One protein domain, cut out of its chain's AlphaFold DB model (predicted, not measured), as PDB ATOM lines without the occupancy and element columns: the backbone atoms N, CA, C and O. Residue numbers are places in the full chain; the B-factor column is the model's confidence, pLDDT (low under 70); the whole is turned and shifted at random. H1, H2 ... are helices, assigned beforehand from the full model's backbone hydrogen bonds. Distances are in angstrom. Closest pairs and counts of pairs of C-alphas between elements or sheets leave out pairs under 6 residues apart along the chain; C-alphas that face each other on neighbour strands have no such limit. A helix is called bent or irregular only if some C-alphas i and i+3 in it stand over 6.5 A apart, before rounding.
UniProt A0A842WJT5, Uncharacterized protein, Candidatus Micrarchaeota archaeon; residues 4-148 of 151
ATOM      1  N   GLU A   4      23.102  11.897  72.020       83.31
ATOM      2  CA  GLU A   4      22.906  11.381  70.653       83.31
ATOM      3  C   GLU A   4      21.434  11.100  70.317       83.31
ATOM      4  O   GLU A   4      20.956  11.362  69.217       83.31
ATOM      5  N   ARG A   5      20.673  10.590  71.294       82.00
ATOM      6  CA  ARG A   5      19.248  10.306  71.113       82.00
ATOM      7  C   ARG A   5      18.418  11.590  71.063       82.00
ATOM      8  O   ARG A   5      17.435  11.628  70.329       82.00
ATOM      9  N   LYS A   6      18.786  12.623  71.829       81.94
ATOM     10  CA  LYS A   6      18.144  13.946  71.754       81.94
ATOM     11  C   LYS A   6      18.390  14.579  70.385       81.94
ATOM     12  O   LYS A   6      17.435  15.028  69.758       81.94
ATOM     13  N   ASP A   7      19.631  14.523  69.908       86.50
ATOM     14  CA  ASP A   7      20.028  15.073  68.609       86.50
ATOM     15  C   ASP A   7      19.297  14.360  67.468       86.50
ATOM     16  O   ASP A   7      18.748  15.009  66.576       86.50
ATOM     17  N   TRP A   8      19.184  13.028  67.548       88.56
ATOM     18  CA  TRP A   8      18.399  12.251  66.592       88.56
ATOM     19  C   TRP A   8      16.928  12.680  66.572       88.56
ATOM     20  O   TRP A   8      16.400  12.946  65.497       88.56
ATOM     21  N   TYR A   9      16.266  12.802  67.732       86.12
ATOM     22  CA  TYR A   9      14.864  13.240  67.787       86.12
ATOM     23  C   TYR A   9      14.679  14.664  67.250       86.12
ATOM     24  O   TYR A   9      13.700  14.932  66.553       86.12
ATOM     25  N   ALA A  10      15.600  15.576  67.562       87.12
ATOM     26  CA  ALA A  10      15.545  16.945  67.069       87.12
ATOM     27  C   ALA A  10      15.678  16.993  65.539       87.12
ATOM     28  O   ALA A  10      14.831  17.596  64.882       87.12
ATOM     29  N   GLY A  11      16.681  16.312  64.976       92.38
ATOM     30  CA  GLY A  11      16.883  16.248  63.528       92.38
ATOM     31  C   GLY A  11      15.754  15.513  62.807       92.38
ATOM     32  O   GLY A  11      15.321  15.930  61.737       92.38
ATOM     33  N   GLU A  12      15.224  14.451  63.409       92.56
ATOM     34  CA  GLU A  12      14.123  13.687  62.829       92.56
ATOM     35  C   GLU A  12      12.830  14.493  62.753       92.56
ATOM     36  O   GLU A  12      12.136  14.447  61.740       92.56
ATOM     37  N   PHE A  13      12.530  15.272  63.790       94.00
ATOM     38  CA  PHE A  13      11.379  16.165  63.770       94.00
ATOM     39  C   PHE A  13      11.468  17.180  62.622       94.00
ATOM     40  O   PHE A  13      10.475  17.387  61.930       94.00
ATOM     41  N   VAL A  14      12.642  17.794  62.420       94.12
ATOM     42  CA  VAL A  14      12.862  18.786  61.352       94.12
ATOM     43  C   VAL A  14      12.641  18.160  59.978       94.12
ATOM     44  O   VAL A  14      11.827  18.671  59.216       94.12
ATOM     45  N   ARG A  15      13.258  17.002  59.708       95.12
ATOM     46  CA  ARG A  15      13.083  16.293  58.429       95.12
ATOM     47  C   ARG A  15      11.620  15.977  58.135       95.12
ATOM     48  O   ARG A  15      11.141  16.224  57.036       95.12
ATOM     49  N   ILE A  16      10.893  15.455  59.127       94.81
ATOM     50  CA  ILE A  16       9.469  15.158  58.953       94.81
ATOM     51  C   ILE A  16       8.685  16.444  58.671       94.81
ATOM     52  O   ILE A  16       7.832  16.449  57.790       94.81
ATOM     53  N   ASN A  17       8.955  17.529  59.403       95.69
ATOM     54  CA  ASN A  17       8.260  18.797  59.201       95.69
ATOM     55  C   ASN A  17       8.467  19.360  57.788       95.69
ATOM     56  O   ASN A  17       7.489  19.752  57.155       95.69
ATOM     57  N   GLU A  18       9.698  19.338  57.279       95.00
ATOM     58  CA  GLU A  18      10.019  19.756  55.909       95.00
ATOM     59  C   GLU A  18       9.271  18.913  54.866       95.00
ATOM     60  O   GLU A  18       8.755  19.445  53.883       95.00
ATOM     61  N   GLU A  19       9.142  17.606  55.103       94.38
ATOM     62  CA  GLU A  19       8.447  16.690  54.198       94.38
ATOM     63  C   GLU A  19       6.918  16.841  54.224       94.38
ATOM     64  O   GLU A  19       6.269  16.635  53.194       94.38
ATOM     65  N   ILE A  20       6.311  17.147  55.380       95.50
ATOM     66  CA  ILE A  20       4.844  17.114  55.541       95.50
ATOM     67  C   ILE A  20       4.178  18.482  55.694       95.50
ATOM     68  O   ILE A  20       2.955  18.554  55.582       95.50
ATOM     69  N   GLY A  21       4.928  19.558  55.946       90.88
ATOM     70  CA  GLY A  21       4.371  20.872  56.293       90.88
ATOM     71  C   GLY A  21       3.390  21.432  55.257       90.88
ATOM     72  O   GLY A  21       2.401  22.064  55.622       90.88
ATOM     73  N   GLY A  22       3.608  21.137  53.971       90.62
ATOM     74  CA  GLY A  22       2.723  21.531  52.866       90.62
ATOM     75  C   GLY A  22       1.761  20.443  52.378       90.62
ATOM     76  O   GLY A  22       1.013  20.670  51.426       90.62
ATOM     77  N   LYS A  23       1.774  19.246  52.976       95.62
ATOM     78  CA  LYS A  23       0.939  18.135  52.508       95.62
ATOM     79  C   LYS A  23      -0.519  18.325  52.930       95.62
ATOM     80  O   LYS A  23      -0.822  18.745  54.049       95.62
ATOM     81  N   LYS A  24      -1.426  17.932  52.031       96.56
ATOM     82  CA  LYS A  24      -2.865  17.829  52.318       96.56
ATOM     83  C   LYS A  24      -3.197  16.628  53.196       96.56
ATOM     84  O   LYS A  24      -4.122  16.707  53.982       96.56
ATOM     85  N   CYS A  25      -2.436  15.542  53.095       97.31
ATOM     86  CA  CYS A  25      -2.610  14.331  53.889       97.31
ATOM     87  C   CYS A  25      -1.280  13.588  54.049       97.31
ATOM     88  O   CYS A  25      -0.300  13.889  53.364       97.31
ATOM     89  N   LEU A  26      -1.237  12.615  54.957       97.69
ATOM     90  CA  LEU A  26      -0.064  11.768  55.156       97.69
ATOM     91  C   LEU A  26      -0.106  10.537  54.252       97.69
ATOM     92  O   LEU A  26      -1.150   9.906  54.084       97.69
ATOM     93  N   SER A  27       1.058  10.144  53.737       96.50
ATOM     94  CA  SER A  27       1.254   8.783  53.237       96.50
ATOM     95  C   SER A  27       1.328   7.781  54.397       96.50
ATOM     96  O   SER A  27       1.524   8.153  55.560       96.50
ATOM     97  N   TYR A  28       1.234   6.488  54.081       95.25
ATOM     98  CA  TYR A  28       1.453   5.426  55.066       95.25
ATOM     99  C   TYR A  28       2.837   5.526  55.735       95.25
ATOM    100  O   TYR A  28       2.962   5.351  56.948       95.25
ATOM    101  N   GLN A  29       3.873   5.865  54.960       93.88
ATOM    102  CA  GLN A  29       5.242   6.005  55.459       93.88
ATOM    103  C   GLN A  29       5.388   7.204  56.402       93.88
ATOM    104  O   GLN A  29       5.944   7.043  57.490       93.88
ATOM    105  N   ASP A  30       4.825   8.365  56.041       95.56
ATOM    106  CA  ASP A  30       4.805   9.543  56.919       95.56
ATOM    107  C   ASP A  30       4.136   9.191  58.257       95.56
ATOM    108  O   ASP A  30       4.681   9.430  59.336       95.56
ATOM    109  N   PHE A  31       2.965   8.551  58.191       95.56
ATOM    110  CA  PHE A  31       2.202   8.141  59.363       95.56
ATOM    111  C   PHE A  31       2.994   7.207  60.282       95.56
ATOM    112  O   PHE A  31       3.079   7.453  61.490       95.56
ATOM    113  N   LEU A  32       3.600   6.150  59.732       93.31
ATOM    114  CA  LEU A  32       4.401   5.220  60.523       93.31
ATOM    115  C   LEU A  32       5.613   5.900  61.154       93.31
ATOM    116  O   LEU A  32       5.916   5.625  62.316       93.31
ATOM    117  N   ARG A  33       6.283   6.793  60.423       93.25
ATOM    118  CA  ARG A  33       7.460   7.525  60.896       93.25
ATOM    119  C   ARG A  33       7.118   8.418  62.090       93.25
ATOM    120  O   ARG A  33       7.747   8.302  63.142       93.25
ATOM    121  N   ILE A  34       6.053   9.216  61.980       94.56
ATOM    122  CA  ILE A  34       5.553  10.077  63.068       94.56
ATOM    123  C   ILE A  34       5.090   9.248  64.264       94.56
ATOM    124  O   ILE A  34       5.394   9.558  65.421       94.56
ATOM    125  N   LYS A  35       4.343   8.173  64.000       92.00
ATOM    126  CA  LYS A  35       3.873   7.281  65.052       92.00
ATOM    127  C   LYS A  35       5.064   6.693  65.795       92.00
ATOM    128  O   LYS A  35       5.135   6.879  66.998       92.00
ATOM    129  N   ASN A  36       6.037   6.099  65.105       89.69
ATOM    130  CA  ASN A  36       7.219   5.492  65.722       89.69
ATOM    131  C   ASN A  36       8.114   6.509  66.444       89.69
ATOM    132  O   ASN A  36       8.730   6.158  67.453       89.69
ATOM    133  N   TYR A  37       8.148   7.766  65.985       90.44
ATOM    134  CA  TYR A  37       8.767   8.870  66.721       90.44
ATOM    135  C   TYR A  37       8.134   9.033  68.113       90.44
ATOM    136  O   TYR A  37       8.854   9.191  69.101       90.44
ATOM    137  N   LYS A  38       6.796   8.973  68.214       89.50
ATOM    138  CA  LYS A  38       6.070   9.239  69.466       89.50
ATOM    139  C   LYS A  38       5.798   7.997  70.318       89.50
ATOM    140  O   LYS A  38       5.964   8.031  71.536       89.50
ATOM    141  N   ALA A  39       5.326   6.931  69.696       83.44
ATOM    142  CA  ALA A  39       4.915   5.683  70.308       83.44
ATOM    143  C   ALA A  39       5.236   4.522  69.358       83.44
ATOM    144  O   ALA A  39       4.688   4.423  68.265       83.44
ATOM    145  N   GLN A  40       6.074   3.588  69.801       79.38
ATOM    146  CA  GLN A  40       6.435   2.383  69.041       79.38
ATOM    147  C   GLN A  40       5.321   1.314  69.073       79.38
ATOM    148  O   GLN A  40       5.583   0.124  69.216       79.38
ATOM    149  N   ALA A  41       4.057   1.735  68.997       74.75
ATOM    150  CA  ALA A  41       2.902   0.847  69.028       74.75
ATOM    151  C   ALA A  41       2.570   0.324  67.624       74.75
ATOM    152  O   ALA A  41       2.696   1.043  66.627       74.75
ATOM    153  N   LEU A  42       2.083  -0.914  67.534       79.50
ATOM    154  CA  LEU A  42       1.583  -1.476  66.279       79.50
ATOM    155  C   LEU A  42       0.381  -0.670  65.764       79.50
ATOM    156  O   LEU A  42      -0.426  -0.150  66.533       79.50
ATOM    157  N   SER A  43       0.272  -0.539  64.444       82.56
ATOM    158  CA  SER A  43      -0.923   0.013  63.806       82.56
ATOM    159  C   SER A  43      -1.263  -0.832  62.594       82.56
ATOM    160  O   SER A  43      -0.384  -1.115  61.787       82.56
ATOM    161  N   ILE A  44      -2.536  -1.202  62.503       89.38
ATOM    162  CA  ILE A  44      -3.139  -1.868  61.350       89.38
ATOM    163  C   ILE A  44      -3.968  -0.879  60.515       89.38
ATOM    164  O   ILE A  44      -4.840  -1.292  59.765       89.38
ATOM    165  N   ALA A  45      -3.749   0.434  60.687       89.94
ATOM    166  CA  ALA A  45      -4.459   1.450  59.918       89.94
ATOM    167  C   ALA A  45      -4.119   1.322  58.429       89.94
ATOM    168  O   ALA A  45      -2.946   1.269  58.051       89.94
ATOM    169  N   GLU A  46      -5.153   1.292  57.596       93.81
ATOM    170  CA  GLU A  46      -5.009   1.189  56.148       93.81
ATOM    171  C   GLU A  46      -4.592   2.530  55.540       93.81
ATOM    172  O   GLU A  46      -4.974   3.600  56.021       93.81
ATOM    173  N   GLU A  47      -3.838   2.490  54.439       95.25
ATOM    174  CA  GLU A  47      -3.345   3.700  53.771       95.25
ATOM    175  C   GLU A  47      -4.480   4.649  53.354       95.25
ATOM    176  O   GLU A  47      -4.358   5.865  53.514       95.25
ATOM    177  N   MET A  48      -5.596   4.106  52.858       96.12
ATOM    178  CA  MET A  48      -6.758   4.913  52.481       96.12
ATOM    179  C   MET A  48      -7.359   5.652  53.681       96.12
ATOM    180  O   MET A  48      -7.700   6.830  53.561       96.12
ATOM    181  N   ASP A  49      -7.466   4.993  54.838       96.62
ATOM    182  CA  ASP A  49      -8.003   5.626  56.043       96.62
ATOM    183  C   ASP A  49      -7.027   6.673  56.592       96.62
ATOM    184  O   ASP A  49      -7.440   7.782  56.923       96.62
ATOM    185  N   ILE A  50      -5.718   6.396  56.574       97.62
ATOM    186  CA  ILE A  50      -4.684   7.374  56.945       97.62
ATOM    187  C   ILE A  50      -4.821   8.645  56.112       97.62
ATOM    188  O   ILE A  50      -4.935   9.730  56.687       97.62
ATOM    189  N   LYS A  51      -4.864   8.532  54.778       98.19
ATOM    190  CA  LYS A  51      -5.013   9.698  53.895       98.19
ATOM    191  C   LYS A  51      -6.294  10.463  54.219       98.19
ATOM    192  O   LYS A  51      -6.235  11.655  54.503       98.19
ATOM    193  N   LYS A  52      -7.426   9.761  54.296       98.19
ATOM    194  CA  LYS A  52      -8.744  10.354  54.558       98.19
ATOM    195  C   LYS A  52      -8.831  11.073  55.905       98.19
ATOM    196  O   LYS A  52      -9.353  12.184  55.968       98.19
ATOM    197  N   GLN A  53      -8.389  10.449  57.000       98.44
ATOM    198  CA  GLN A  53      -8.490  11.068  58.326       98.44
ATOM    199  C   GLN A  53      -7.471  12.194  58.493       98.44
ATOM    200  O   GLN A  53      -7.790  13.204  59.117       98.44
ATOM    201  N   THR A  54      -6.261  12.051  57.945       98.50
ATOM    202  CA  THR A  54      -5.250  13.113  58.043       98.50
ATOM    203  C   THR A  54      -5.624  14.325  57.205       98.50
ATOM    204  O   THR A  54      -5.481  15.430  57.709       98.50
ATOM    205  N   GLU A  55      -6.209  14.140  56.018       98.56
ATOM    206  CA  GLU A  55      -6.762  15.240  55.217       98.56
ATOM    207  C   GLU A  55      -7.806  16.037  55.995       98.56
ATOM    208  O   GLU A  55      -7.629  17.229  56.247       98.56
ATOM    209  N   LYS A  56      -8.833  15.352  56.505       98.56
ATOM    210  CA  LYS A  56      -9.886  15.983  57.310       98.56
ATOM    211  C   LYS A  56      -9.345  16.674  58.558       98.56
ATOM    212  O   LYS A  56      -9.811  17.747  58.931       98.56
ATOM    213  N   ALA A  57      -8.378  16.056  59.231       98.56
ATOM    214  CA  ALA A  57      -7.768  16.644  60.412       98.56
ATOM    215  C   ALA A  57      -6.933  17.883  60.075       98.56
ATOM    216  O   ALA A  57      -6.909  18.831  60.856       98.56
ATOM    217  N   PHE A  58      -6.251  17.880  58.931       98.44
ATOM    218  CA  PHE A  58      -5.445  19.000  58.466       98.44
ATOM    219  C   PHE A  58      -6.314  20.173  58.031       98.44
ATOM    220  O   PHE A  58      -5.983  21.298  58.397       98.44
ATOM    221  N   GLU A  59      -7.438  19.917  57.364       98.31
ATOM    222  CA  GLU A  59      -8.456  20.927  57.059       98.31
ATOM    223  C   GLU A  59      -9.067  21.520  58.337       98.31
ATOM    224  O   GLU A  59      -9.155  22.738  58.477       98.31
ATOM    225  N   ALA A  60      -9.442  20.677  59.307       98.19
ATOM    226  CA  ALA A  60      -9.943  21.143  60.601       98.19
ATOM    227  C   ALA A  60      -8.904  22.022  61.320       98.19
ATOM    228  O   ALA A  60      -9.229  23.105  61.805       98.19
ATOM    229  N   ALA A  61      -7.635  21.601  61.326       97.44
ATOM    230  CA  ALA A  61      -6.533  22.358  61.912       97.44
ATOM    231  C   ALA A  61      -6.318  23.721  61.231       97.44
ATOM    232  O   ALA A  61      -6.135  24.728  61.920       97.44
ATOM    233  N   ASP A  62      -6.386  23.779  59.899       96.38
ATOM    234  CA  ASP A  62      -6.244  25.027  59.139       96.38
ATOM    235  C   ASP A  62      -7.397  26.002  59.420       96.38
ATOM    236  O   ASP A  62      -7.174  27.209  59.527       96.38
ATOM    237  N   ASN A  63      -8.596  25.472  59.676       97.06
ATOM    238  CA  ASN A  63      -9.774  26.225  60.112       97.06
ATOM    239  C   ASN A  63      -9.792  26.541  61.624       97.06
ATOM    240  O   ASN A  63     -10.792  27.030  62.143       97.06
ATOM    241  N   ASN A  64      -8.688  26.295  62.340       96.31
ATOM    242  CA  ASN A  64      -8.548  26.453  63.794       96.31
ATOM    243  C   ASN A  64      -9.489  25.571  64.648       96.31
ATOM    244  O   ASN A  64      -9.598  25.789  65.857       96.31
ATOM    245  N   ASP A  65     -10.095  24.528  64.074       97.88
ATOM    246  CA  ASP A  65     -10.825  23.489  64.809       97.88
ATOM    247  C   ASP A  65      -9.854  22.425  65.348       97.88
ATOM    248  O   ASP A  65      -9.712  21.305  64.848       97.88
ATOM    249  N   VAL A  66      -9.138  22.808  66.405       97.94
ATOM    250  CA  VAL A  66      -8.168  21.950  67.099       97.94
ATOM    251  C   VAL A  66      -8.828  20.689  67.661       97.94
ATOM    252  O   VAL A  66      -8.248  19.601  67.598       97.94
ATOM    253  N   GLU A  67     -10.024  20.821  68.239       98.12
ATOM    254  CA  GLU A  67     -10.712  19.699  68.871       98.12
ATOM    255  C   GLU A  67     -11.158  18.670  67.828       98.12
ATOM    256  O   GLU A  67     -10.929  17.470  68.011       98.12
ATOM    257  N   GLY A  68     -11.744  19.131  66.719       98.25
ATOM    258  CA  GLY A  68     -12.134  18.300  65.586       98.25
ATOM    259  C   GLY A  68     -10.944  17.626  64.913       98.25
ATOM    260  O   GLY A  68     -11.028  16.436  64.590       98.25
ATOM    261  N   ALA A  69      -9.806  18.318  64.794       98.56
ATOM    262  CA  ALA A  69      -8.570  17.736  64.273       98.56
ATOM    263  C   ALA A  69      -8.090  16.551  65.132       98.56
ATOM    264  O   ALA A  69      -7.859  15.458  64.610       98.56
ATOM    265  N   ILE A  70      -8.019  16.720  66.460       98.38
ATOM    266  CA  ILE A  70      -7.644  15.627  67.372       98.38
ATOM    267  C   ILE A  70      -8.671  14.497  67.332       98.38
ATOM    268  O   ILE A  70      -8.274  13.345  67.170       98.38
ATOM    269  N   LYS A  71      -9.973  14.809  67.426       98.38
ATOM    270  CA  LYS A  71     -11.055  13.810  67.340       98.38
ATOM    271  C   LYS A  71     -10.930  12.964  66.079       98.38
ATOM    272  O   LYS A  71     -11.106  11.749  66.137       98.38
ATOM    273  N   THR A  72     -10.627  13.599  64.953       98.50
ATOM    274  CA  THR A  72     -10.478  12.930  63.659       98.50
ATOM    275  C   THR A  72      -9.255  12.021  63.642       98.50
ATOM    276  O   THR A  72      -9.393  10.840  63.333       98.50
ATOM    277  N   LEU A  73      -8.085  12.513  64.062       98.19
ATOM    278  CA  LEU A  73      -6.861  11.706  64.105       98.19
ATOM    279  C   LEU A  73      -6.982  10.503  65.043       98.19
ATOM    280  O   LEU A  73      -6.490   9.429  64.713       98.19
ATOM    281  N   THR A  74      -7.668  10.644  66.180       97.00
ATOM    282  CA  THR A  74      -7.848   9.542  67.142       97.00
ATOM    283  C   THR A  74      -8.751   8.409  66.648       97.00
ATOM    284  O   THR A  74      -8.861   7.390  67.324       97.00
ATOM    285  N   LYS A  75      -9.392   8.553  65.479       96.25
ATOM    286  CA  LYS A  75     -10.122   7.453  64.829       96.25
ATOM    287  C   LYS A  75      -9.183   6.441  64.171       96.25
ATOM    288  O   LYS A  75      -9.581   5.300  63.971       96.25
ATOM    289  N   LEU A  76      -7.951   6.844  63.852       96.12
ATOM    290  CA  LEU A  76      -6.956   5.954  63.265       96.12
ATOM    291  C   LEU A  76      -6.489   4.919  64.293       96.12
ATOM    292  O   LEU A  76      -6.137   5.250  65.430       96.12
ATOM    293  N   HIS A  77      -6.410   3.657  63.874       92.69
ATOM    294  CA  HIS A  77      -5.946   2.585  64.747       92.69
ATOM    295  C   HIS A  77      -4.527   2.865  65.272       92.69
ATOM    296  O   HIS A  77      -3.581   3.091  64.510       92.69
ATOM    297  N   GLY A  78      -4.348   2.774  66.592       90.31
ATOM    298  CA  GLY A  78      -3.061   3.016  67.251       90.31
ATOM    299  C   GLY A  78      -2.713   4.499  67.426       90.31
ATOM    300  O   GLY A  78      -1.585   4.814  67.814       90.31
ATOM    301  N   VAL A  79      -3.655   5.416  67.172       95.19
ATOM    302  CA  VAL A  79      -3.476   6.858  67.385       95.19
ATOM    303  C   VAL A  79      -4.241   7.312  68.623       95.19
ATOM    304  O   VAL A  79      -5.447   7.523  68.604       95.19
ATOM    305  N   GLY A  80      -3.510   7.518  69.717       95.25
ATOM    306  CA  GLY A  80      -4.004   8.289  70.860       95.25
ATOM    307  C   GLY A  80      -3.727   9.788  70.701       95.25
ATOM    308  O   GLY A  80      -3.009  10.205  69.792       95.25
ATOM    309  N   ILE A  81      -4.212  10.601  71.646       96.69
ATOM    310  CA  ILE A  81      -4.010  12.067  71.654       96.69
ATOM    311  C   ILE A  81      -2.521  12.442  71.586       96.69
ATOM    312  O   ILE A  81      -2.150  13.391  70.905       96.69
ATOM    313  N   ALA A  82      -1.650  11.659  72.229       96.00
ATOM    314  CA  ALA A  82      -0.203  11.838  72.152       96.00
ATOM    315  C   ALA A  82       0.318  11.804  70.704       96.00
ATOM    316  O   ALA A  82       1.030  12.714  70.283       96.00
ATOM    317  N   THR A  83      -0.066  10.789  69.932       96.94
ATOM    318  CA  THR A  83       0.334  10.649  68.527       96.94
ATOM    319  C   THR A  83      -0.370  11.678  67.648       96.94
ATOM    320  O   THR A  83       0.278  12.299  66.812       96.94
ATOM    321  N   ALA A  84      -1.660  11.937  67.880       97.94
ATOM    322  CA  ALA A  84      -2.407  12.968  67.161       97.94
ATOM    323  C   ALA A  84      -1.758  14.356  67.316       97.94
ATOM    324  O   ALA A  84      -1.555  15.065  66.335       97.94
ATOM    325  N   SER A  85      -1.340  14.716  68.534       98.00
ATOM    326  CA  SER A  85      -0.618  15.967  68.786       98.00
ATOM    327  C   SER A  85       0.741  16.028  68.085       98.00
ATOM    328  O   SER A  85       1.144  17.097  67.639       98.00
ATOM    329  N   ALA A  86       1.438  14.891  67.962       97.50
ATOM    330  CA  ALA A  86       2.710  14.813  67.252       97.50
ATOM    331  C   ALA A  86       2.519  15.040  65.750       97.50
ATOM    332  O   ALA A  86       3.263  15.819  65.164       97.50
ATOM    333  N   ILE A  87       1.482  14.437  65.163       97.81
ATOM    334  CA  ILE A  87       1.093  14.654  63.765       97.81
ATOM    335  C   ILE A  87       0.835  16.147  63.503       97.81
ATOM    336  O   ILE A  87       1.410  16.713  62.575       97.81
ATOM    337  N   LEU A  88       0.030  16.810  64.344       98.19
ATOM    338  CA  LEU A  88      -0.274  18.236  64.173       98.19
ATOM    339  C   LEU A  88       0.953  19.134  64.388       98.19
ATOM    340  O   LEU A  88       1.179  20.049  63.600       98.19
ATOM    341  N   ALA A  89       1.769  18.865  65.412       97.56
ATOM    342  CA  ALA A  89       2.987  19.632  65.680       97.56
ATOM    343  C   ALA A  89       4.031  19.478  64.572       97.56
ATOM    344  O   ALA A  89       4.708  20.443  64.243       97.56
ATOM    345  N   MET A  90       4.163  18.292  63.977       96.62
ATOM    346  CA  MET A  90       5.078  18.080  62.854       96.62
ATOM    347  C   MET A  90       4.586  18.746  61.573       96.62
ATOM    348  O   MET A  90       5.411  19.167  60.774       96.62
ATOM    349  N   ARG A  91       3.273  18.895  61.372       96.44
ATOM    350  CA  ARG A  91       2.753  19.681  60.245       96.44
ATOM    351  C   ARG A  91       2.913  21.181  60.478       96.44
ATOM    352  O   ARG A  91       3.336  21.895  59.578       96.44
ATOM    353  N   ASN A  92       2.572  21.660  61.672       95.94
ATOM    354  CA  ASN A  92       2.570  23.082  62.000       95.94
ATOM    355  C   ASN A  92       3.181  23.332  63.398       95.94
ATOM    356  O   ASN A  92       2.450  23.462  64.390       95.94
ATOM    357  N   PRO A  93       4.525  23.389  63.487       96.31
ATOM    358  CA  PRO A  93       5.254  23.485  64.756       96.31
ATOM    359  C   PRO A  93       5.060  24.824  65.473       96.31
ATOM    360  O   PRO A  93       5.255  24.912  66.690       96.31
ATOM    361  N   ASP A  94       4.642  25.854  64.745       95.62
ATOM    362  CA  ASP A  94       4.380  27.170  65.318       95.62
ATOM    363  C   ASP A  94       3.076  27.181  66.111       95.62
ATOM    364  O   ASP A  94       3.003  27.805  67.171       95.62
ATOM    365  N   LYS A  95       2.050  26.460  65.633       96.19
ATOM    366  CA  LYS A  95       0.698  26.471  66.217       96.19
ATOM    367  C   LYS A  95       0.408  25.331  67.190       96.19
ATOM    368  O   LYS A  95      -0.499  25.484  68.014       96.19
ATOM    369  N   TYR A  96       1.126  24.212  67.095       97.50
ATOM    370  CA  TYR A  96       0.835  22.995  67.857       97.50
ATOM    371  C   TYR A  96       2.046  22.508  68.656       97.50
ATOM    372  O   TYR A  96       3.194  22.619  68.237       97.50
ATOM    373  N   ALA A  97       1.766  21.926  69.821       96.69
ATOM    374  CA  ALA A  97       2.743  21.286  70.694       96.69
ATOM    375  C   ALA A  97       2.423  19.798  70.864       96.69
ATOM    376  O   ALA A  97       1.253  19.396  70.894       96.69
ATOM    377  N   ILE A  98       3.470  18.990  71.025       96.31
ATOM    378  CA  ILE A  98       3.345  17.567  71.333       96.31
ATOM    379  C   ILE A  98       2.979  17.412  72.806       96.31
ATOM    380  O   ILE A  98       3.704  17.875  73.683       96.31
ATOM    381  N   VAL A  99       1.895  16.694  73.102       94.25
ATOM    382  CA  VAL A  99       1.583  16.345  74.488       94.25
ATOM    383  C   VAL A  99       2.435  15.149  74.937       94.25
ATOM    384  O   VAL A  99       2.436  14.068  74.337       94.25
ATOM    385  N   ASP A 100       3.201  15.337  76.007       92.12
ATOM    386  CA  ASP A 100       4.057  14.317  76.614       92.12
ATOM    387  C   ASP A 100       3.974  14.375  78.140       92.12
ATOM    388  O   ASP A 100       3.868  15.455  78.721       92.12
ATOM    389  N   LYS A 101       4.068  13.220  78.811       89.25
ATOM    390  CA  LYS A 101       4.038  13.148  80.279       89.25
ATOM    391  C   LYS A 101       5.140  13.998  80.919       89.25
ATOM    392  O   LYS A 101       4.901  14.602  81.961       89.25
ATOM    393  N   ARG A 102       6.325  14.069  80.303       89.06
ATOM    394  CA  ARG A 102       7.440  14.898  80.789       89.06
ATOM    395  C   ARG A 102       7.141  16.381  80.652       89.06
ATOM    396  O   ARG A 102       7.362  17.128  81.596       89.06
ATOM    397  N   VAL A 103       6.585  16.780  79.510       91.94
ATOM    398  CA  VAL A 103       6.187  18.169  79.260       91.94
ATOM    399  C   VAL A 103       5.110  18.591  80.255       91.94
ATOM    400  O   VAL A 103       5.245  19.635  80.879       91.94
ATOM    401  N   ILE A 104       4.094  17.749  80.480       90.50
ATOM    402  CA  ILE A 104       3.050  17.993  81.487       90.50
ATOM    403  C   ILE A 104       3.667  18.132  82.881       90.50
ATOM    404  O   ILE A 104       3.355  19.085  83.586       90.50
ATOM    405  N   LYS A 105       4.578  17.228  83.275       88.06
ATOM    406  CA  LYS A 105       5.261  17.320  84.573       88.06
ATOM    407  C   LYS A 105       6.023  18.648  84.710       88.06
ATOM    408  O   LYS A 105       5.922  19.300  85.743       88.06
ATOM    409  N   ASN A 106       6.739  19.063  83.666       89.62
ATOM    410  CA  ASN A 106       7.561  20.274  83.675       89.62
ATOM    411  C   ASN A 106       6.765  21.580  83.500       89.62
ATOM    412  O   ASN A 106       7.291  22.642  83.830       89.62
ATOM    413  N   LEU A 107       5.504  21.514  83.057       86.88
ATOM    414  CA  LEU A 107       4.541  22.621  83.165       86.88
ATOM    415  C   LEU A 107       4.082  22.858  84.614       86.88
ATOM    416  O   LEU A 107       3.558  23.926  84.921       86.88
ATOM    417  N   GLY A 108       4.295  21.896  85.515       77.12
ATOM    418  CA  GLY A 108       3.939  22.010  86.927       77.12
ATOM    419  C   GLY A 108       2.430  21.940  87.181       77.12
ATOM    420  O   GLY A 108       1.677  21.327  86.428       77.12
ATOM    421  N   LYS A 109       1.973  22.571  88.272       66.69
ATOM    422  CA  LYS A 109       0.567  22.541  88.733       66.69
ATOM    423  C   LYS A 109      -0.413  23.322  87.846       66.69
ATOM    424  O   LYS A 109      -1.574  23.452  88.208       66.69
ATOM    425  N   SER A 110       0.012  23.829  86.691       67.19
ATOM    426  CA  SER A 110      -0.854  24.575  85.767       67.19
ATOM    427  C   SER A 110      -1.932  23.718  85.092       67.19
ATOM    428  O   SER A 110      -2.652  24.226  84.240       67.19
ATOM    429  N   PHE A 111      -2.034  22.434  85.440       67.50
ATOM    430  CA  PHE A 111      -2.903  21.477  84.783       67.50
ATOM    431  C   PHE A 111      -3.713  20.649  85.783       67.50
ATOM    432  O   PHE A 111      -3.186  19.737  86.418       67.50
ATOM    433  N   GLU A 112      -5.010  20.941  85.894       63.88
ATOM    434  CA  GLU A 112      -5.932  20.181  86.751       63.88
ATOM    435  C   GLU A 112      -6.398  18.869  86.095       63.88
ATOM    436  O   GLU A 112      -6.627  17.870  86.777       63.88
ATOM    437  N   LYS A 113      -6.507  18.834  84.758       70.88
ATOM    438  CA  LYS A 113      -7.012  17.680  83.993       70.88
ATOM    439  C   LYS A 113      -5.931  17.065  83.118       70.88
ATOM    440  O   LYS A 113      -5.225  17.759  82.413       70.88
ATOM    441  N   ASN A 114      -5.813  15.740  83.068       82.12
ATOM    442  CA  ASN A 114      -4.822  15.117  82.184       82.12
ATOM    443  C   ASN A 114      -5.179  15.352  80.691       82.12
ATOM    444  O   ASN A 114      -6.173  14.780  80.230       82.12
ATOM    445  N   PRO A 115      -4.366  16.098  79.910       86.06
ATOM    446  CA  PRO A 115      -4.674  16.438  78.515       86.06
ATOM    447  C   PRO A 115      -4.645  15.233  77.565       86.06
ATOM    448  O   PRO A 115      -5.097  15.321  76.430       86.06
ATOM    449  N   LEU A 116      -4.152  14.081  78.028       89.06
ATOM    450  CA  LEU A 116      -4.187  12.817  77.290       89.06
ATOM    451  C   LEU A 116      -5.539  12.092  77.376       89.06
ATOM    452  O   LEU A 116      -5.679  11.039  76.758       89.06
ATOM    453  N   LYS A 117      -6.511  12.593  78.156       90.06
ATOM    454  CA  LYS A 117      -7.807  11.919  78.360       90.06
ATOM    455  C   LYS A 117      -8.892  12.323  77.365       90.06
ATOM    456  O   LYS A 117      -9.804  11.535  77.143       90.06
ATOM    457  N   SER A 118      -8.835  13.528  76.799       94.44
ATOM    458  CA  SER A 118      -9.871  14.003  75.880       94.44
ATOM    459  C   SER A 118      -9.351  15.057  74.897       94.44
ATOM    460  O   SER A 118      -8.420  15.795  75.229       94.44
ATOM    461  N   PRO A 119      -9.967  15.176  73.705       96.12
ATOM    462  CA  PRO A 119      -9.672  16.247  72.753       96.12
ATOM    463  C   PRO A 119      -9.776  17.647  73.375       96.12
ATOM    464  O   PRO A 119      -8.870  18.456  73.200       96.12
ATOM    465  N   ALA A 120     -10.811  17.900  74.183       94.50
ATOM    466  CA  ALA A 120     -10.957  19.150  74.931       94.50
ATOM    467  C   ALA A 120      -9.786  19.393  75.905       94.50
ATOM    468  O   ALA A 120      -9.277  20.506  75.996       94.50
ATOM    469  N   GLY A 121      -9.284  18.341  76.565       93.69
ATOM    470  CA  GLY A 121      -8.089  18.436  77.407       93.69
ATOM    471  C   GLY A 121      -6.834  18.833  76.620       93.69
ATOM    472  O   GLY A 121      -5.997  19.579  77.125       93.69
ATOM    473  N   TYR A 122      -6.707  18.400  75.362       96.19
ATOM    474  CA  TYR A 122      -5.626  18.868  74.489       96.19
ATOM    475  C   TYR A 122      -5.795  20.336  74.064       96.19
ATOM    476  O   TYR A 122      -4.806  21.063  73.957       96.19
ATOM    477  N   VAL A 123      -7.030  20.803  73.863       95.94
ATOM    478  CA  VAL A 123      -7.306  22.223  73.588       95.94
ATOM    479  C   VAL A 123      -6.884  23.091  74.776       95.94
ATOM    480  O   VAL A 123      -6.119  24.037  74.585       95.94
ATOM    481  N   GLU A 124      -7.296  22.731  75.998       93.75
ATOM    482  CA  GLU A 124      -6.843  23.385  77.239       93.75
ATOM    483  C   GLU A 124      -5.302  23.404  77.309       93.75
ATOM    484  O   GLU A 124      -4.689  24.418  77.658       93.75
ATOM    485  N   TYR A 125      -4.655  22.314  76.873       94.62
ATOM    486  CA  TYR A 125      -3.196  22.197  76.860       94.62
ATOM    487  C   TYR A 125      -2.532  23.189  75.926       94.62
ATOM    488  O   TYR A 125      -1.599  23.884  76.329       94.62
ATOM    489  N   LEU A 126      -3.041  23.319  74.705       95.00
ATOM    490  CA  LEU A 126      -2.518  24.299  73.765       95.00
ATOM    491  C   LEU A 126      -2.722  25.736  74.241       95.00
ATOM    492  O   LEU A 126      -1.848  26.561  73.992       95.00
ATOM    493  N   MET A 127      -3.814  26.049  74.946       93.81
ATOM    494  CA  MET A 127      -4.000  27.391  75.510       93.81
ATOM    495  C   MET A 127      -2.910  27.729  76.535       93.81
ATOM    496  O   MET A 127      -2.303  28.798  76.462       93.81
ATOM    497  N   ILE A 128      -2.607  26.799  77.446       93.50
ATOM    498  CA  ILE A 128      -1.546  26.971  78.449       93.50
ATOM    499  C   ILE A 128      -0.173  27.083  77.776       93.50
ATOM    500  O   ILE A 128       0.607  27.975  78.110       93.50
ATOM    501  N   MET A 129       0.104  26.232  76.785       94.50
ATOM    502  CA  MET A 129       1.349  26.288  76.015       94.50
ATOM    503  C   MET A 129       1.513  27.631  75.297       94.50
ATOM    504  O   MET A 129       2.579  28.233  75.392       94.50
ATOM    505  N   LYS A 130       0.461  28.139  74.641       94.62
ATOM    506  CA  LYS A 130       0.464  29.450  73.966       94.62
ATOM    507  C   LYS A 130       0.719  30.594  74.936       94.62
ATOM    508  O   LYS A 130       1.552  31.452  74.653       94.62
ATOM    509  N   LYS A 131       0.049  30.577  76.092       93.50
ATOM    510  CA  LYS A 131       0.249  31.576  77.145       93.50
ATOM    511  C   LYS A 131       1.704  31.600  77.617       93.50
ATOM    512  O   LYS A 131       2.299  32.668  77.703       93.50
ATOM    513  N   ASN A 132       2.286  30.431  77.882       92.31
ATOM    514  CA  ASN A 132       3.636  30.332  78.435       92.31
ATOM    515  C   ASN A 132       4.749  30.519  77.389       92.31
ATOM    516  O   ASN A 132       5.849  30.940  77.741       92.31
ATOM    517  N   ALA A 133       4.483  30.224  76.112       93.31
ATOM    518  CA  ALA A 133       5.439  30.431  75.026       93.31
ATOM    519  C   ALA A 133       5.653  31.918  74.689       93.31
ATOM    520  O   ALA A 133       6.641  32.245  74.031       93.31
ATOM    521  N   ALA A 134       4.756  32.809  75.135       91.62
ATOM    522  CA  ALA A 134       4.849  34.261  74.950       91.62
ATOM    523  C   ALA A 134       5.128  34.672  73.486       91.62
ATOM    524  O   ALA A 134       5.994  35.499  73.212       91.62
ATOM    525  N   GLY A 135       4.416  34.048  72.540       89.19
ATOM    526  CA  GLY A 135       4.530  34.328  71.103       89.19
ATOM    527  C   GLY A 135       5.621  33.551  70.357       89.19
ATOM    528  O   GLY A 135       5.718  33.680  69.141       89.19
ATOM    529  N   LYS A 136       6.419  32.722  71.042       91.81
ATOM    530  CA  LYS A 136       7.385  31.817  70.392       91.81
ATOM    531  C   LYS A 136       6.688  30.590  69.785       91.81
ATOM    532  O   LYS A 136       5.629  30.200  70.286       91.81
ATOM    533  N   PRO A 137       7.300  29.928  68.781       94.25
ATOM    534  CA  PRO A 137       6.807  28.660  68.251       94.25
ATOM    535  C   PRO A 137       6.536  27.640  69.359       94.25
ATOM    536  O   PRO A 137       7.403  27.368  70.203       94.25
ATOM    537  N   LEU A 138       5.338  27.047  69.365       95.75
ATOM    538  CA  LEU A 138       4.947  26.133  70.442       95.75
ATOM    539  C   LEU A 138       5.856  24.911  70.530       95.75
ATOM    540  O   LEU A 138       6.150  24.447  71.634       95.75
ATOM    541  N   ARG A 139       6.344  24.417  69.390       93.69
ATOM    542  CA  ARG A 139       7.296  23.308  69.339       93.69
ATOM    543  C   ARG A 139       8.618  23.620  70.035       93.69
ATOM    544  O   ARG A 139       9.188  22.722  70.657       93.69
ATOM    545  N   GLU A 140       9.117  24.852  69.929       92.81
ATOM    546  CA  GLU A 140      10.368  25.262  70.576       92.81
ATOM    547  C   GLU A 140      10.199  25.278  72.099       92.81
ATOM    548  O   GLU A 140      11.038  24.753  72.835       92.81
ATOM    549  N   TYR A 141       9.086  25.841  72.572       94.44
ATOM    550  CA  TYR A 141       8.762  25.870  73.994       94.44
ATOM    551  C   TYR A 141       8.528  24.457  74.556       94.44
ATOM    552  O   TYR A 141       9.101  24.099  75.588       94.44
ATOM    553  N   GLU A 142       7.771  23.622  73.840       94.88
ATOM    554  CA  GLU A 142       7.559  22.208  74.175       94.88
ATOM    555  C   GLU A 142       8.880  21.443  74.284       94.88
ATOM    556  O   GLU A 142       9.080  20.726  75.266       94.88
ATOM    557  N   ARG A 143       9.820  21.655  73.350       92.38
ATOM    558  CA  ARG A 143      11.129  20.991  73.378       92.38
ATOM    559  C   ARG A 143      11.890  21.297  74.656       92.38
ATOM    560  O   ARG A 143      12.404  20.386  75.300       92.38
ATOM    561  N   LYS A 144      11.935  22.578  75.038       92.25
ATOM    562  CA  LYS A 144      12.627  23.029  76.253       92.25
ATOM    563  C   LYS A 144      12.051  22.351  77.490       92.25
ATOM    564  O   LYS A 144      12.801  21.913  78.356       92.25
ATOM    565  N   LEU A 145      10.726  22.217  77.552       91.75
ATOM    566  CA  LEU A 145      10.062  21.491  78.631       91.75
ATOM    567  C   LEU A 145      10.358  19.991  78.585       91.75
ATOM    568  O   LEU A 145      10.532  19.388  79.635       91.75
ATOM    569  N   PHE A 146      10.429  19.375  77.408       90.38
ATOM    570  CA  PHE A 146      10.738  17.951  77.277       90.38
ATOM    571  C   PHE A 146      12.187  17.613  77.672       90.38
ATOM    572  O   PHE A 146      12.446  16.551  78.248       90.38
ATOM    573  N   GLU A 147      13.131  18.502  77.359       89.06
ATOM    574  CA  GLU A 147      14.566  18.322  77.604       89.06
ATOM    575  C   GLU A 147      15.000  18.676  79.028       89.06
ATOM    576  O   GLU A 147      16.035  18.176  79.477       89.06
ATOM    577  N   LYS A 148      14.215  19.504  79.730       85.44
ATOM    578  CA  LYS A 148      14.454  19.864  81.127       85.44
ATOM    579  C   LYS A 148      14.400  18.619  82.011       85.44
ATOM    580  O   LYS A 148      13.460  17.821  81.923       85.44
TER     581      LYS A 148
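This is residues 4 to 148 of the 151 residues of an uncharacterized protein of Candidatus Micrarchaeota archaeon (UniProt A0A842WJT5). Around H5, in the middle, two helical hairpins pack: the longest helix, H1, with H2, and H3 with H4; H6, H7 and H8 form a second group, where H7 touches H4. The helices mostly cross. The printed part has 145 residues with eight named helices, H1 to H8 in order, and no named strand: all helix. It is compact, with a radius of gyration of the C-alphas of 14.1 A, and spans 40 by 35 by 27 A.

Start with H1, residues 4 to 20; it forms a hairpin with H2, residues 28 to 38, at a shallow tilt of 33 degrees, only just short of steep, with closest C-alphas Tyr 9 and Tyr 37 7.6 A apart. H5, residues 81 to 91, touches H1 at residues 13 to 20 alone, closest at C-alphas Asn 17 and Met 90, 4.9 A. H3, residues 47 to 62, and H4, residues 66 to 73, form a hairpin at 1 degree, closest at C-alphas Ala 57 and Ala 69, 4.1 A. H4 touches H5 about perpendicular, at 74 degrees, closest at C-alphas Leu 73 and Ala 84, 5.5 A. H7, residues 119 to 133, touches H4 with residues 119 to 123 alone, closest at C-alphas Pro 119 and Glu 67, 5.3 A. H8, residues 138 to 147, touches H7, closest at C-alphas Tyr 141 and Ala 133, 5.7 A, and touches H6, residues 101 to 110, closest at C-alphas Phe 146 and Val 103, 5.0 A. Every O i to N i+4 pair is within hydrogen-bond range in these helices but H6, with 3 of 6.

Find C-alpha 4 at (22.906, 11.381, 70.653); from there H1 runs 24.2 A. H3 runs 22.2 A and H7 20.8 A. H6 is irregular: C-alphas 106 and 109 are 8.9 A apart. H8 ends at C-alpha 147, (14.566, 18.322, 77.604).

The C-alphas farthest apart, Met 48 and Lys 109, are 41.0 A apart. The printed part has no cut and no long link. In this model pLDDT is under 70 at residues 109 to 112.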